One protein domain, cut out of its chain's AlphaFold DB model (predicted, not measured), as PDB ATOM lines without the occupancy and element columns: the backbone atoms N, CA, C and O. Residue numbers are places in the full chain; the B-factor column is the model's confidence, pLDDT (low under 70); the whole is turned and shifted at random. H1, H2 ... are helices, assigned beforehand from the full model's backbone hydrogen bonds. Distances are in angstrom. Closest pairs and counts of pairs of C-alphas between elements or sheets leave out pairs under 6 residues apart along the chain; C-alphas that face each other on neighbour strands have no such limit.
ATOM      1  N   ASP A 300      80.625 108.035 147.861       75.69
ATOM      2  CA  ASP A 300      79.229 107.580 147.958       75.69
ATOM      3  C   ASP A 300      78.582 107.950 149.306       75.69
ATOM      4  O   ASP A 300      77.877 107.165 149.931       75.69
ATOM      5  N   SER A 301      78.886 109.149 149.797       83.56
ATOM      6  CA  SER A 301      78.321 109.688 151.034       83.56
ATOM      7  C   SER A 301      77.726 111.073 150.801       83.56
ATOM      8  O   SER A 301      78.122 111.756 149.848       83.56
ATOM      9  N   PRO A 302      76.839 111.555 151.696       83.56
ATOM     10  CA  PRO A 302      76.346 112.929 151.640       83.56
ATOM     11  C   PRO A 302      77.483 113.957 151.601       83.56
ATOM     12  O   PRO A 302      77.399 114.967 150.909       83.56
ATOM     13  N   ARG A 303      78.593 113.647 152.284       86.25
ATOM     14  CA  ARG A 303      79.824 114.438 152.268       86.25
ATOM     15  C   ARG A 303      80.471 114.471 150.886       86.25
ATOM     16  O   ARG A 303      80.837 115.548 150.434       86.25
ATOM     17  N   GLY A 304      80.614 113.321 150.230       85.19
ATOM     18  CA  GLY A 304      81.200 113.229 148.889       85.19
ATOM     19  C   GLY A 304      80.373 113.969 147.841       85.19
ATOM     20  O   GLY A 304      80.916 114.715 147.032       85.19
ATOM     21  N   VAL A 305      79.047 113.837 147.908       87.31
ATOM     22  CA  VAL A 305      78.129 114.540 147.000       87.31
ATOM     23  C   VAL A 305      78.173 116.053 147.231       87.31
ATOM     24  O   VAL A 305      78.268 116.807 146.265       87.31
ATOM     25  N   LEU A 306      78.158 116.503 148.490       87.62
ATOM     26  CA  LEU A 306      78.275 117.925 148.823       87.62
ATOM     27  C   LEU A 306      79.645 118.493 148.425       87.62
ATOM     28  O   LEU A 306      79.716 119.599 147.896       87.62
ATOM     29  N   ALA A 307      80.722 117.722 148.612       88.12
ATOM     30  CA  ALA A 307      82.050 118.082 148.127       88.12
ATOM     31  C   ALA A 307      82.033 118.276 146.608       88.12
ATOM     32  O   ALA A 307      82.410 119.341 146.145       88.12
ATOM     33  N   ALA A 308      81.513 117.312 145.841       86.19
ATOM     34  CA  ALA A 308      81.439 117.405 144.381       86.19
ATOM     35  C   ALA A 308      80.620 118.615 143.883       86.19
ATOM     36  O   ALA A 308      80.891 119.149 142.807       86.19
ATOM     37  N   MET A 309      79.620 119.062 144.653       86.31
ATOM     38  CA  MET A 309      78.841 120.267 144.342       86.31
ATOM     39  C   MET A 309      79.620 121.558 144.605       86.31
ATOM     40  O   MET A 309      79.483 122.509 143.837       86.31
ATOM     41  N   LEU A 310      80.421 121.586 145.674       85.00
ATOM     42  CA  LEU A 310      81.131 122.774 146.150       85.00
ATOM     43  C   LEU A 310      82.575 122.879 145.646       85.00
ATOM     44  O   LEU A 310      83.170 123.941 145.792       85.00
ATOM     45  N   THR A 311      83.160 121.831 145.066       86.06
ATOM     46  CA  THR A 311      84.528 121.863 144.528       86.06
ATOM     47  C   THR A 311      84.558 122.285 143.066       86.06
ATOM     48  O   THR A 311      83.687 121.937 142.268       86.06
ATOM     49  N   VAL A 312      85.600 123.018 142.680       81.81
ATOM     50  CA  VAL A 312      85.815 123.444 141.292       81.81
ATOM     51  C   VAL A 312      86.876 122.549 140.634       81.81
ATOM     52  O   VAL A 312      87.905 122.297 141.259       81.81
ATOM     53  N   PRO A 313      86.662 122.042 139.402       76.62
ATOM     54  CA  PRO A 313      87.643 121.237 138.689       76.62
ATOM     55  C   PRO A 313      88.858 122.078 138.316       76.62
ATOM     56  O   PRO A 313      88.713 123.184 137.789       76.62
ATOM     57  N   ASP A 314      90.049 121.501 138.464       66.06
ATOM     58  CA  ASP A 314      91.313 122.150 138.094       66.06
ATOM     59  C   ASP A 314      91.401 122.486 136.590       66.06
ATOM     60  O   ASP A 314      92.230 123.290 136.180       66.06
ATOM     61  N   SER A 315      90.539 121.904 135.745       56.66
ATOM     62  CA  SER A 315      90.504 122.137 134.294       56.66
ATOM     63  C   SER A 315      89.829 123.452 133.873       56.66
ATOM     64  O   SER A 315      89.805 123.777 132.685       56.66
ATOM     65  N   THR A 316      89.284 124.220 134.818       54.00
ATOM     66  CA  THR A 316      88.512 125.445 134.554       54.00
ATOM     67  C   THR A 316      89.391 126.699 134.440       54.00
ATOM     68  O   THR A 316      89.216 127.673 135.152       54.00
ATOM     69  N   GLY A 317      90.311 126.701 133.472       44.97
ATOM     70  CA  GLY A 317      90.798 127.934 132.837       44.97
ATOM     71  C   GLY A 317      91.855 128.768 133.583       44.97
ATOM     72  O   GLY A 317      91.587 129.403 134.595       44.97
ATOM     73  N   ASN A 318      93.013 128.890 132.921       44.28
ATOM     74  CA  ASN A 318      94.179 129.749 133.175       44.28
ATOM     75  C   ASN A 318      95.090 129.362 134.350       44.28
ATOM     76  O   ASN A 318      94.690 129.328 135.502       44.28
ATOM     77  N   ALA A 319      96.389 129.223 134.060       49.25
ATOM     78  CA  ALA A 319      97.438 128.880 135.026       49.25
ATOM     79  C   ALA A 319      97.510 129.803 136.272       49.25
ATOM     80  O   ALA A 319      98.140 129.448 137.264       49.25
ATOM     81  N   LYS A 320      96.864 130.978 136.218       49.88
ATOM     82  CA  LYS A 320      96.792 131.982 137.290       49.88
ATOM     83  C   LYS A 320      95.625 131.779 138.275       49.88
ATOM     84  O   LYS A 320      95.709 132.288 139.382       49.88
ATOM     85  N   SER A 321      94.581 131.021 137.922       54.91
ATOM     86  CA  SER A 321      93.409 130.763 138.786       54.91
ATOM     87  C   SER A 321      93.565 129.523 139.684       54.91
ATOM     88  O   SER A 321      92.758 129.299 140.586       54.91
ATOM     89  N   HIS A 322      94.624 128.724 139.488       61.75
ATOM     90  CA  HIS A 322      94.847 127.498 140.265       61.75
ATOM     91  C   HIS A 322      95.063 127.750 141.762       61.75
ATOM     92  O   HIS A 322      94.659 126.919 142.568       61.75
ATOM     93  N   GLY A 323      95.676 128.875 142.148       70.75
ATOM     94  CA  GLY A 323      95.929 129.196 143.558       70.75
ATOM     95  C   GLY A 323      94.633 129.302 144.376       70.75
ATOM     96  O   GLY A 323      94.446 128.517 145.309       70.75
ATOM     97  N   PRO A 324      93.705 130.207 144.010       72.94
ATOM     98  CA  PRO A 324      92.412 130.345 144.683       72.94
ATOM     99  C   PRO A 324      91.547 129.082 144.623       72.94
ATOM    100  O   PRO A 324      90.926 128.726 145.623       72.94
ATOM    101  N   VAL A 325      91.535 128.364 143.493       77.69
ATOM    102  CA  VAL A 325      90.764 127.114 143.339       77.69
ATOM    103  C   VAL A 325      91.281 126.018 144.275       77.69
ATOM    104  O   VAL A 325      90.490 125.346 144.939       77.69
ATOM    105  N   GLN A 326      92.601 125.857 144.394       80.12
ATOM    106  CA  GLN A 326      93.197 124.888 145.317       80.12
ATOM    107  C   GLN A 326      92.942 125.262 146.776       80.12
ATOM    108  O   GLN A 326      92.597 124.389 147.573       80.12
ATOM    109  N   GLN A 327      93.064 126.544 147.127       82.62
ATOM    110  CA  GLN A 327      92.750 127.025 148.475       82.62
ATOM    111  C   GLN A 327      91.275 126.803 148.820       82.62
ATOM    112  O   GLN A 327      90.964 126.335 149.915       82.62
ATOM    113  N   TRP A 328      90.374 127.060 147.873       84.44
ATOM    114  CA  TRP A 328      88.946 126.804 148.012       84.44
ATOM    115  C   TRP A 328      88.656 125.317 148.234       84.44
ATOM    116  O   TRP A 328      88.041 124.939 149.234       84.44
ATOM    117  N   ASN A 329      89.138 124.456 147.335       87.31
ATOM    118  CA  ASN A 329      88.926 123.012 147.415       87.31
ATOM    119  C   ASN A 329      89.519 122.428 148.709       87.31
ATOM    120  O   ASN A 329      88.895 121.574 149.343       87.31
ATOM    121  N   ALA A 330      90.684 122.922 149.146       86.31
ATOM    122  CA  ALA A 330      91.300 122.537 150.412       86.31
ATOM    123  C   ALA A 330      90.464 122.978 151.623       86.31
ATOM    124  O   ALA A 330      90.261 122.183 152.541       86.31
ATOM    125  N   ALA A 331      89.936 124.205 151.616       86.62
ATOM    126  CA  ALA A 331      89.071 124.705 152.681       86.62
ATOM    127  C   ALA A 331      87.770 123.890 152.786       86.62
ATOM    128  O   ALA A 331      87.409 123.449 153.877       86.62
ATOM    129  N   ILE A 332      87.107 123.599 151.660       87.06
ATOM    130  CA  ILE A 332      85.917 122.733 151.629       87.06
ATOM    131  C   ILE A 332      86.240 121.338 152.166       87.06
ATOM    132  O   ILE A 332      85.499 120.815 152.999       87.06
ATOM    133  N   ALA A 333      87.360 120.741 151.747       87.19
ATOM    134  CA  ALA A 333      87.775 119.433 152.244       87.19
ATOM    135  C   ALA A 333      87.972 119.438 153.770       87.19
ATOM    136  O   ALA A 333      87.461 118.545 154.446       87.19
ATOM    137  N   GLN A 334      88.632 120.465 154.319       89.19
ATOM    138  CA  GLN A 334      88.825 120.621 155.765       89.19
ATOM    139  C   GLN A 334      87.491 120.765 156.510       89.19
ATOM    140  O   GLN A 334      87.246 120.045 157.481       89.19
ATOM    141  N   ILE A 335      86.592 121.627 156.028       88.31
ATOM    142  CA  ILE A 335      85.277 121.865 156.644       88.31
ATOM    143  C   ILE A 335      84.438 120.588 156.660       88.31
ATOM    144  O   ILE A 335      83.842 120.243 157.678       88.31
ATOM    145  N   LEU A 336      84.420 119.852 155.551       87.19
ATOM    146  CA  LEU A 336      83.660 118.612 155.428       87.19
ATOM    147  C   LEU A 336      84.240 117.460 156.265       87.19
ATOM    148  O   LEU A 336      83.522 116.503 156.558       87.19
ATOM    149  N   THR A 337      85.518 117.533 156.655       88.31
ATOM    150  CA  THR A 337      86.130 116.586 157.606       88.31
ATOM    151  C   THR A 337      85.904 116.943 159.072       88.31
ATOM    152  O   THR A 337      86.139 116.093 159.928       88.31
ATOM    153  N   ALA A 338      85.428 118.152 159.383       90.56
ATOM    154  CA  ALA A 338      85.184 118.565 160.760       90.56
ATOM    155  C   ALA A 338      84.083 117.713 161.419       90.56
ATOM    156  O   ALA A 338      83.002 117.518 160.852       90.56
ATOM    157  N   ASP A 339      84.322 117.257 162.654       88.62
ATOM    158  CA  ASP A 339      83.405 116.360 163.372       88.62
ATOM    159  C   ASP A 339      82.003 116.951 163.550       88.62
ATOM    160  O   ASP A 339      81.010 116.235 163.434       88.62
ATOM    161  N   VAL A 340      81.905 118.266 163.766       91.50
ATOM    162  CA  VAL A 340      80.617 118.961 163.919       91.50
ATOM    163  C   VAL A 340      79.786 118.855 162.638       91.50
ATOM    164  O   VAL A 340      78.617 118.481 162.689       91.50
ATOM    165  N   VAL A 341      80.393 119.120 161.475       89.19
ATOM    166  CA  VAL A 341      79.721 119.019 160.168       89.19
ATOM    167  C   VAL A 341      79.347 117.566 159.884       89.19
ATOM    168  O   VAL A 341      78.227 117.280 159.466       89.19
ATOM    169  N   ARG A 342      80.250 116.629 160.191       88.69
ATOM    170  CA  ARG A 342      80.011 115.191 160.045       88.69
ATOM    171  C   ARG A 342      78.800 114.728 160.858       88.69
ATOM    172  O   ARG A 342      77.964 113.998 160.334       88.69
ATOM    173  N   GLN A 343      78.695 115.145 162.118       88.56
ATOM    174  CA  GLN A 343      77.572 114.796 162.993       88.56
ATOM    175  C   GLN A 343      76.250 115.382 162.489       88.56
ATOM    176  O   GLN A 343      75.246 114.672 162.481       88.56
ATOM    177  N   GLN A 344      76.249 116.627 162.008       88.25
ATOM    178  CA  GLN A 344      75.044 117.254 161.454       88.25
ATOM    179  C   GLN A 344      74.596 116.601 160.141       88.25
ATOM    180  O   GLN A 344      73.412 116.332 159.964       88.25
ATOM    181  N   LEU A 345      75.527 116.239 159.252       88.00
ATOM    182  CA  LEU A 345      75.202 115.477 158.040       88.00
ATOM    183  C   LEU A 345      74.649 114.081 158.366       88.00
ATOM    184  O   LEU A 345      73.730 113.621 157.688       88.00
ATOM    185  N   LYS A 346      75.169 113.411 159.406       87.75
ATOM    186  CA  LYS A 346      74.597 112.144 159.898       87.75
ATOM    187  C   LYS A 346      73.182 112.339 160.433       87.75
ATOM    188  O   LYS A 346      72.306 111.552 160.094       87.75
ATOM    189  N   LEU A 347      72.948 113.386 161.226       86.81
ATOM    190  CA  LEU A 347      71.618 113.704 161.746       86.81
ATOM    191  C   LEU A 347      70.620 113.942 160.605       86.81
ATOM    192  O   LEU A 347      69.565 113.313 160.580       86.81
ATOM    193  N   MET A 348      70.999 114.761 159.624       86.69
ATOM    194  CA  MET A 348      70.195 115.053 158.434       86.69
ATOM    195  C   MET A 348      69.876 113.782 157.629       86.69
ATOM    196  O   MET A 348      68.744 113.573 157.194       86.69
ATOM    197  N   MET A 349      70.851 112.884 157.461       85.06
ATOM    198  CA  MET A 349      70.636 111.594 156.800       85.06
ATOM    199  C   MET A 349      69.685 110.689 157.597       85.06
ATOM    200  O   MET A 349      68.771 110.115 157.008       85.06
ATOM    201  N   ASN A 350      69.841 110.610 158.921       84.50
ATOM    202  CA  ASN A 350      68.968 109.825 159.804       84.50
ATOM    203  C   ASN A 350      67.525 110.357 159.825       84.50
ATOM    204  O   ASN A 350      66.584 109.597 160.037       84.50
ATOM    205  N   GLN A 351      67.344 111.648 159.549       81.75
ATOM    206  CA  GLN A 351      66.047 112.301 159.358       81.75
ATOM    207  C   GLN A 351      65.456 112.104 157.946       81.75
ATOM    208  O   GLN A 351      64.391 112.644 157.645       81.75
ATOM    209  N   GLY A 352      66.127 111.349 157.067       79.94
ATOM    210  CA  GLY A 352      65.691 111.080 155.691       79.94
ATOM    211  C   GLY A 352      65.999 112.198 154.684       79.94
ATOM    212  O   GLY A 352      65.533 112.134 153.546       79.94
ATOM    213  N   GLN A 353      66.785 113.208 155.071       77.69
ATOM    214  CA  GLN A 353      67.127 114.390 154.262       77.69
ATOM    215  C   GLN A 353      68.541 114.325 153.662       77.69
ATOM    216  O   GLN A 353      69.180 115.333 153.384       77.69
ATOM    217  N   GLY A 354      69.066 113.120 153.460       80.38
ATOM    218  CA  GLY A 354      70.399 112.925 152.900       80.38
ATOM    219  C   GLY A 354      70.459 112.933 151.374       80.38
ATOM    220  O   GLY A 354      71.489 112.540 150.849       80.38
ATOM    221  N   ARG A 355      69.393 113.265 150.629       88.12
ATOM    222  CA  ARG A 355      69.344 113.017 149.173       88.12
ATOM    223  C   ARG A 355      70.159 114.064 148.404       88.12
ATOM    224  O   ARG A 355      70.310 115.186 148.877       88.12
ATOM    225  N   PRO A 356      70.610 113.768 147.168       88.75
ATOM    226  CA  PRO A 356      71.328 114.740 146.343       88.75
ATOM    227  C   PRO A 356      70.599 116.079 146.177       88.75
ATOM    228  O   PRO A 356      71.247 117.115 146.159       88.75
ATOM    229  N   ARG A 357      69.260 116.088 146.092       89.56
ATOM    230  CA  ARG A 357      68.506 117.349 146.053       89.56
ATOM    231  C   ARG A 357      68.632 118.158 147.347       89.56
ATOM    232  O   ARG A 357      68.882 119.349 147.254       89.56
ATOM    233  N   ASP A 358      68.499 117.506 148.500       89.44
ATOM    234  CA  ASP A 358      68.609 118.166 149.806       89.44
ATOM    235  C   ASP A 358      70.021 118.771 149.965       89.44
ATOM    236  O   ASP A 358      70.185 119.911 150.385       89.44
ATOM    237  N   LEU A 359      71.054 118.047 149.518       90.31
ATOM    238  CA  LEU A 359      72.444 118.521 149.506       90.31
ATOM    239  C   LEU A 359      72.686 119.672 148.522       90.31
ATOM    240  O   LEU A 359      73.506 120.542 148.801       90.31
ATOM    241  N   ALA A 360      71.976 119.699 147.392       89.69
ATOM    242  CA  ALA A 360      72.022 120.829 146.472       89.69
ATOM    243  C   ALA A 360      71.405 122.085 147.102       89.69
ATOM    244  O   ALA A 360      71.933 123.175 146.901       89.69
ATOM    245  N   ASP A 361      70.341 121.937 147.897       89.25
ATOM    246  CA  ASP A 361      69.753 123.047 148.653       89.25
ATOM    247  C   ASP A 361      70.742 123.556 149.726       89.25
ATOM    248  O   ASP A 361      70.973 124.761 149.809       89.25
ATOM    249  N   VAL A 362      71.446 122.662 150.439       90.62
ATOM    250  CA  VAL A 362      72.563 123.050 151.333       90.62
ATOM    251  C   VAL A 362      73.651 123.808 150.566       90.62
ATOM    252  O   VAL A 362      74.106 124.855 151.018       90.62
ATOM    253  N   ALA A 363      74.083 123.303 149.406       89.56
ATOM    254  CA  ALA A 363      75.120 123.947 148.602       89.56
ATOM    255  C   ALA A 363      74.698 125.353 148.141       89.56
ATOM    256  O   ALA A 363      75.510 126.276 148.177       89.56
ATOM    257  N   MET A 364      73.430 125.532 147.762       88.25
ATOM    258  CA  MET A 364      72.869 126.836 147.402       88.25
ATOM    259  C   MET A 364      72.870 127.812 148.581       88.25
ATOM    260  O   MET A 364      73.277 128.957 148.411       88.25
ATOM    261  N   GLU A 365      72.484 127.364 149.774       86.81
ATOM    262  CA  GLU A 365      72.522 128.186 150.992       86.81
ATOM    263  C   GLU A 365      73.949 128.599 151.367       86.81
ATOM    264  O   GLU A 365      74.196 129.746 151.741       86.81
ATOM    265  N   VAL A 366      74.922 127.701 151.180       86.94
ATOM    266  CA  VAL A 366      76.340 128.045 151.339       86.94
ATOM    267  C   VAL A 366      76.732 129.145 150.356       86.94
ATOM    268  O   VAL A 366      77.339 130.121 150.778       86.94
ATOM    269  N   MET A 367      76.352 129.049 149.077       84.06
ATOM    270  CA  MET A 367      76.642 130.109 148.098       84.06
ATOM    271  C   MET A 367      75.990 131.448 148.466       84.06
ATOM    272  O   MET A 367      76.633 132.486 148.341       84.06
ATOM    273  N   LEU A 368      74.757 131.438 148.977       84.00
ATOM    274  CA  LEU A 368      74.070 132.658 149.420       84.00
ATOM    275  C   LEU A 368      74.773 133.328 150.610       84.00
ATOM    276  O   LEU A 368      74.896 134.554 150.652       84.00
ATOM    277  N   ALA A 369      75.272 132.541 151.565       80.75
ATOM    278  CA  ALA A 369      76.053 133.070 152.680       80.75
ATOM    279  C   ALA A 369      77.375 133.704 152.207       80.75
ATOM    280  O   ALA A 369      77.804 134.719 152.758       80.75
ATOM    281  N   MET A 370      77.988 133.146 151.158       74.88
ATOM    282  CA  MET A 370      79.231 133.662 150.576       74.88
ATOM    283  C   MET A 370      79.033 134.965 149.790       74.88
ATOM    284  O   MET A 370      79.912 135.820 149.838       74.88
ATOM    285  N   ASP A 371      77.880 135.173 149.145       71.31
ATOM    286  CA  ASP A 371      77.547 136.464 148.510       71.31
ATOM    287  C   ASP A 371      77.529 137.610 149.546       71.31
ATOM    288  O   ASP A 371      77.837 138.758 149.230       71.31
ATOM    289  N   SER A 372      77.190 137.300 150.804       68.12
ATOM    290  CA  SER A 372      77.143 138.286 151.889       68.12
ATOM    291  C   SER A 372      78.518 138.590 152.495       68.12
ATOM    292  O   SER A 372      78.696 139.666 153.065       68.12
ATOM    293  N   GLN A 373      79.470 137.654 152.419       66.88
ATOM    294  CA  GLN A 373      80.836 137.771 152.946       66.88
ATOM    295  C   GLN A 373      81.820 137.132 151.943       66.88
ATOM    296  O   GLN A 373      82.123 135.940 152.067       66.88
ATOM    297  N   PRO A 374      82.303 137.887 150.936       63.31
ATOM    298  CA  PRO A 374      83.197 137.346 149.917       63.31
ATOM    299  C   PRO A 374      84.503 136.862 150.557       63.31
ATOM    300  O   PRO A 374      85.128 137.569 151.348       63.31
ATOM    301  N   GLY A 375      84.916 135.626 150.259       69.12
ATOM    302  CA  GLY A 375      86.072 135.027 150.921       69.12
ATOM    303  C   GLY A 375      86.204 133.516 150.747       69.12
ATOM    304  O   GLY A 375      85.559 132.898 149.905       69.12
ATOM    305  N   VAL A 376      87.074 132.923 151.567       70.50
ATOM    306  CA  VAL A 376      87.230 131.465 151.708       70.50
ATOM    307  C   VAL A 376      85.985 130.904 152.412       70.50
ATOM    308  O   VAL A 376      85.479 131.556 153.332       70.50
ATOM    309  N   PRO A 377      85.479 129.719 152.023       76.56
ATOM    310  CA  PRO A 377      84.282 129.151 152.622       76.56
ATOM    311  C   PRO A 377      84.483 128.970 154.124       76.56
ATOM    312  O   PRO A 377      85.525 128.496 154.574       76.56
ATOM    313  N   GLN A 378      83.478 129.356 154.906       83.31
ATOM    314  CA  GLN A 378      83.505 129.227 156.358       83.31
ATOM    315  C   GLN A 378      82.716 127.999 156.808       83.31
ATOM    316  O   GLN A 378      81.643 127.699 156.281       83.31
ATOM    317  N   GLN A 379      83.191 127.329 157.862       86.75
ATOM    318  CA  GLN A 379      82.466 126.209 158.475       86.75
ATOM    319  C   GLN A 379      81.054 126.615 158.924       86.75
ATOM    320  O   GLN A 379      80.114 125.833 158.785       86.75
ATOM    321  N   GLN A 380      80.890 127.846 159.419       86.56
ATOM    322  CA  GLN A 380      79.601 128.361 159.877       86.56
ATOM    323  C   GLN A 380      78.567 128.445 158.744       86.56
ATOM    324  O   GLN A 380      77.396 128.169 158.987       86.56
ATOM    325  N   ALA A 381      78.989 128.759 157.514       86.25
ATOM    326  CA  ALA A 381      78.101 128.810 156.353       86.25
ATOM    327  C   ALA A 381      77.564 127.415 155.994       86.25
ATOM    328  O   ALA A 381      76.369 127.246 155.772       86.25
ATOM    329  N   VAL A 382      78.425 126.389 156.021       87.44
ATOM    330  CA  VAL A 382      78.016 124.992 155.780       87.44
ATOM    331  C   VAL A 382      77.075 124.494 156.873       87.44
ATOM    332  O   VAL A 382      76.056 123.877 156.573       87.44
ATOM    333  N   LEU A 383      77.370 124.796 158.139       89.56
ATOM    334  CA  LEU A 383      76.482 124.449 159.249       89.56
ATOM    335  C   LEU A 383      75.134 125.172 159.156       89.56
ATOM    336  O   LEU A 383      74.112 124.548 159.418       89.56
ATOM    337  N   ALA A 384      75.119 126.445 158.750       86.62
ATOM    338  CA  ALA A 384      73.888 127.197 158.523       86.62
ATOM    339  C   ALA A 384      73.056 126.604 157.373       86.62
ATOM    340  O   ALA A 384      71.845 126.472 157.521       86.62
ATOM    341  N   GLY A 385      73.694 126.173 156.280       86.44
ATOM    342  CA  GLY A 385      73.011 125.497 155.172       86.44
ATOM    343  C   GLY A 385      72.443 124.125 155.557       86.44
ATOM    344  O   GLY A 385      71.335 123.779 155.167       86.44
ATOM    345  N   ILE A 386      73.152 123.339 156.374       87.31
ATOM    346  CA  ILE A 386      72.599 122.078 156.906       87.31
ATOM    347  C   ILE A 386      71.435 122.374 157.862       87.31
ATOM    348  O   ILE A 386      70.395 121.711 157.815       87.31
ATOM    349  N   ALA A 387      71.595 123.386 158.718       86.12
ATOM    350  CA  ALA A 387      70.556 123.826 159.637       86.12
ATOM    351  C   ALA A 387      69.303 124.296 158.890       86.12
ATOM    352  O   ALA A 387      68.213 123.934 159.303       86.12
ATOM    353  N   SER A 388      69.409 125.031 157.782       84.12
ATOM    354  CA  SER A 388      68.232 125.504 157.041       84.12
ATOM    355  C   SER A 388      67.393 124.348 156.485       84.12
ATOM    356  O   SER A 388      66.176 124.343 156.659       84.12
ATOM    357  N   VAL A 389      68.026 123.321 155.906       82.62
ATOM    358  CA  VAL A 389      67.332 122.141 155.358       82.62
ATOM    359  C   VAL A 389      66.707 121.284 156.463       82.62
ATOM    360  O   VAL A 389      65.569 120.821 156.328       82.62
ATOM    361  N   THR A 390      67.412 121.105 157.580       79.81
ATOM    362  CA  THR A 390      66.902 120.353 158.742       79.81
ATOM    363  C   THR A 390      65.801 121.105 159.492       79.81
ATOM    364  O   THR A 390      64.807 120.509 159.905       79.81
ATOM    365  N   HIS A 391      65.898 122.431 159.594       71.81
ATOM    366  CA  HIS A 391      64.912 123.288 160.251       71.81
ATOM    367  C   HIS A 391      63.558 123.302 159.536       71.81
ATOM    368  O   HIS A 391      62.532 123.515 160.176       71.81
ATOM    369  N   LEU A 392      63.509 122.979 158.236       62.91
ATOM    370  CA  LEU A 392      62.238 122.776 157.532       62.91
ATOM    371  C   LEU A 392      61.368 121.677 158.179       62.91
ATOM    372  O   LEU A 392      60.152 121.702 158.007       62.91
ATOM    373  N   GLN A 393      61.940 120.755 158.966       60.78
ATOM    374  CA  GLN A 393      61.164 119.781 159.751       60.78
ATOM    375  C   GLN A 393      60.519 120.390 161.007       60.78
ATOM    376  O   GLN A 393      59.508 119.882 161.481       60.78
TER     377      GLN A 393
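Overview. This is residues 300 to 393 of the 523 residues of the protein "Origin of replication complex subunit 4" of Trebouxia sp. A1-2 (UniProt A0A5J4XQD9). H1, H3, H5 and H4 touch in a ring; H2 folds back beside H1 as a hairpin. Five named helices run H1 to H5 in 94 printed residues: all helix. It is compact: radius of gyration of the C-alphas 13.4 A, spans 44 by 30 by 23 A.

Arrangement. Hub H1, residues 302 to 310, touches H2, residues 322 to 337, through 329 to 336 alone, closest C-alphas 303 and 336, 6.5 A. H1 touches H3, residues 339 to 350, and H4, residues 356 to 372, the latter through 356 to 363 alone. H5, residues 379 to 393, touches H4 at a steep tilt of 51 degrees, closest C-alphas 362 and 385, 4.6 A. Not every O i to N i+4 pair is within hydrogen-bond range in H4, 12 of 13, or H5, 10 of 11.

Along the chain. H1 begins at C-alpha 302 (76.346, 112.929, 151.640); H5 ends at C-alpha 393 (61.164, 119.781, 159.751).

Size, cuts and confidence. The printed part has no cut; link H1 to H2 is long; residues 314 to 322, among others, have pLDDT under 70.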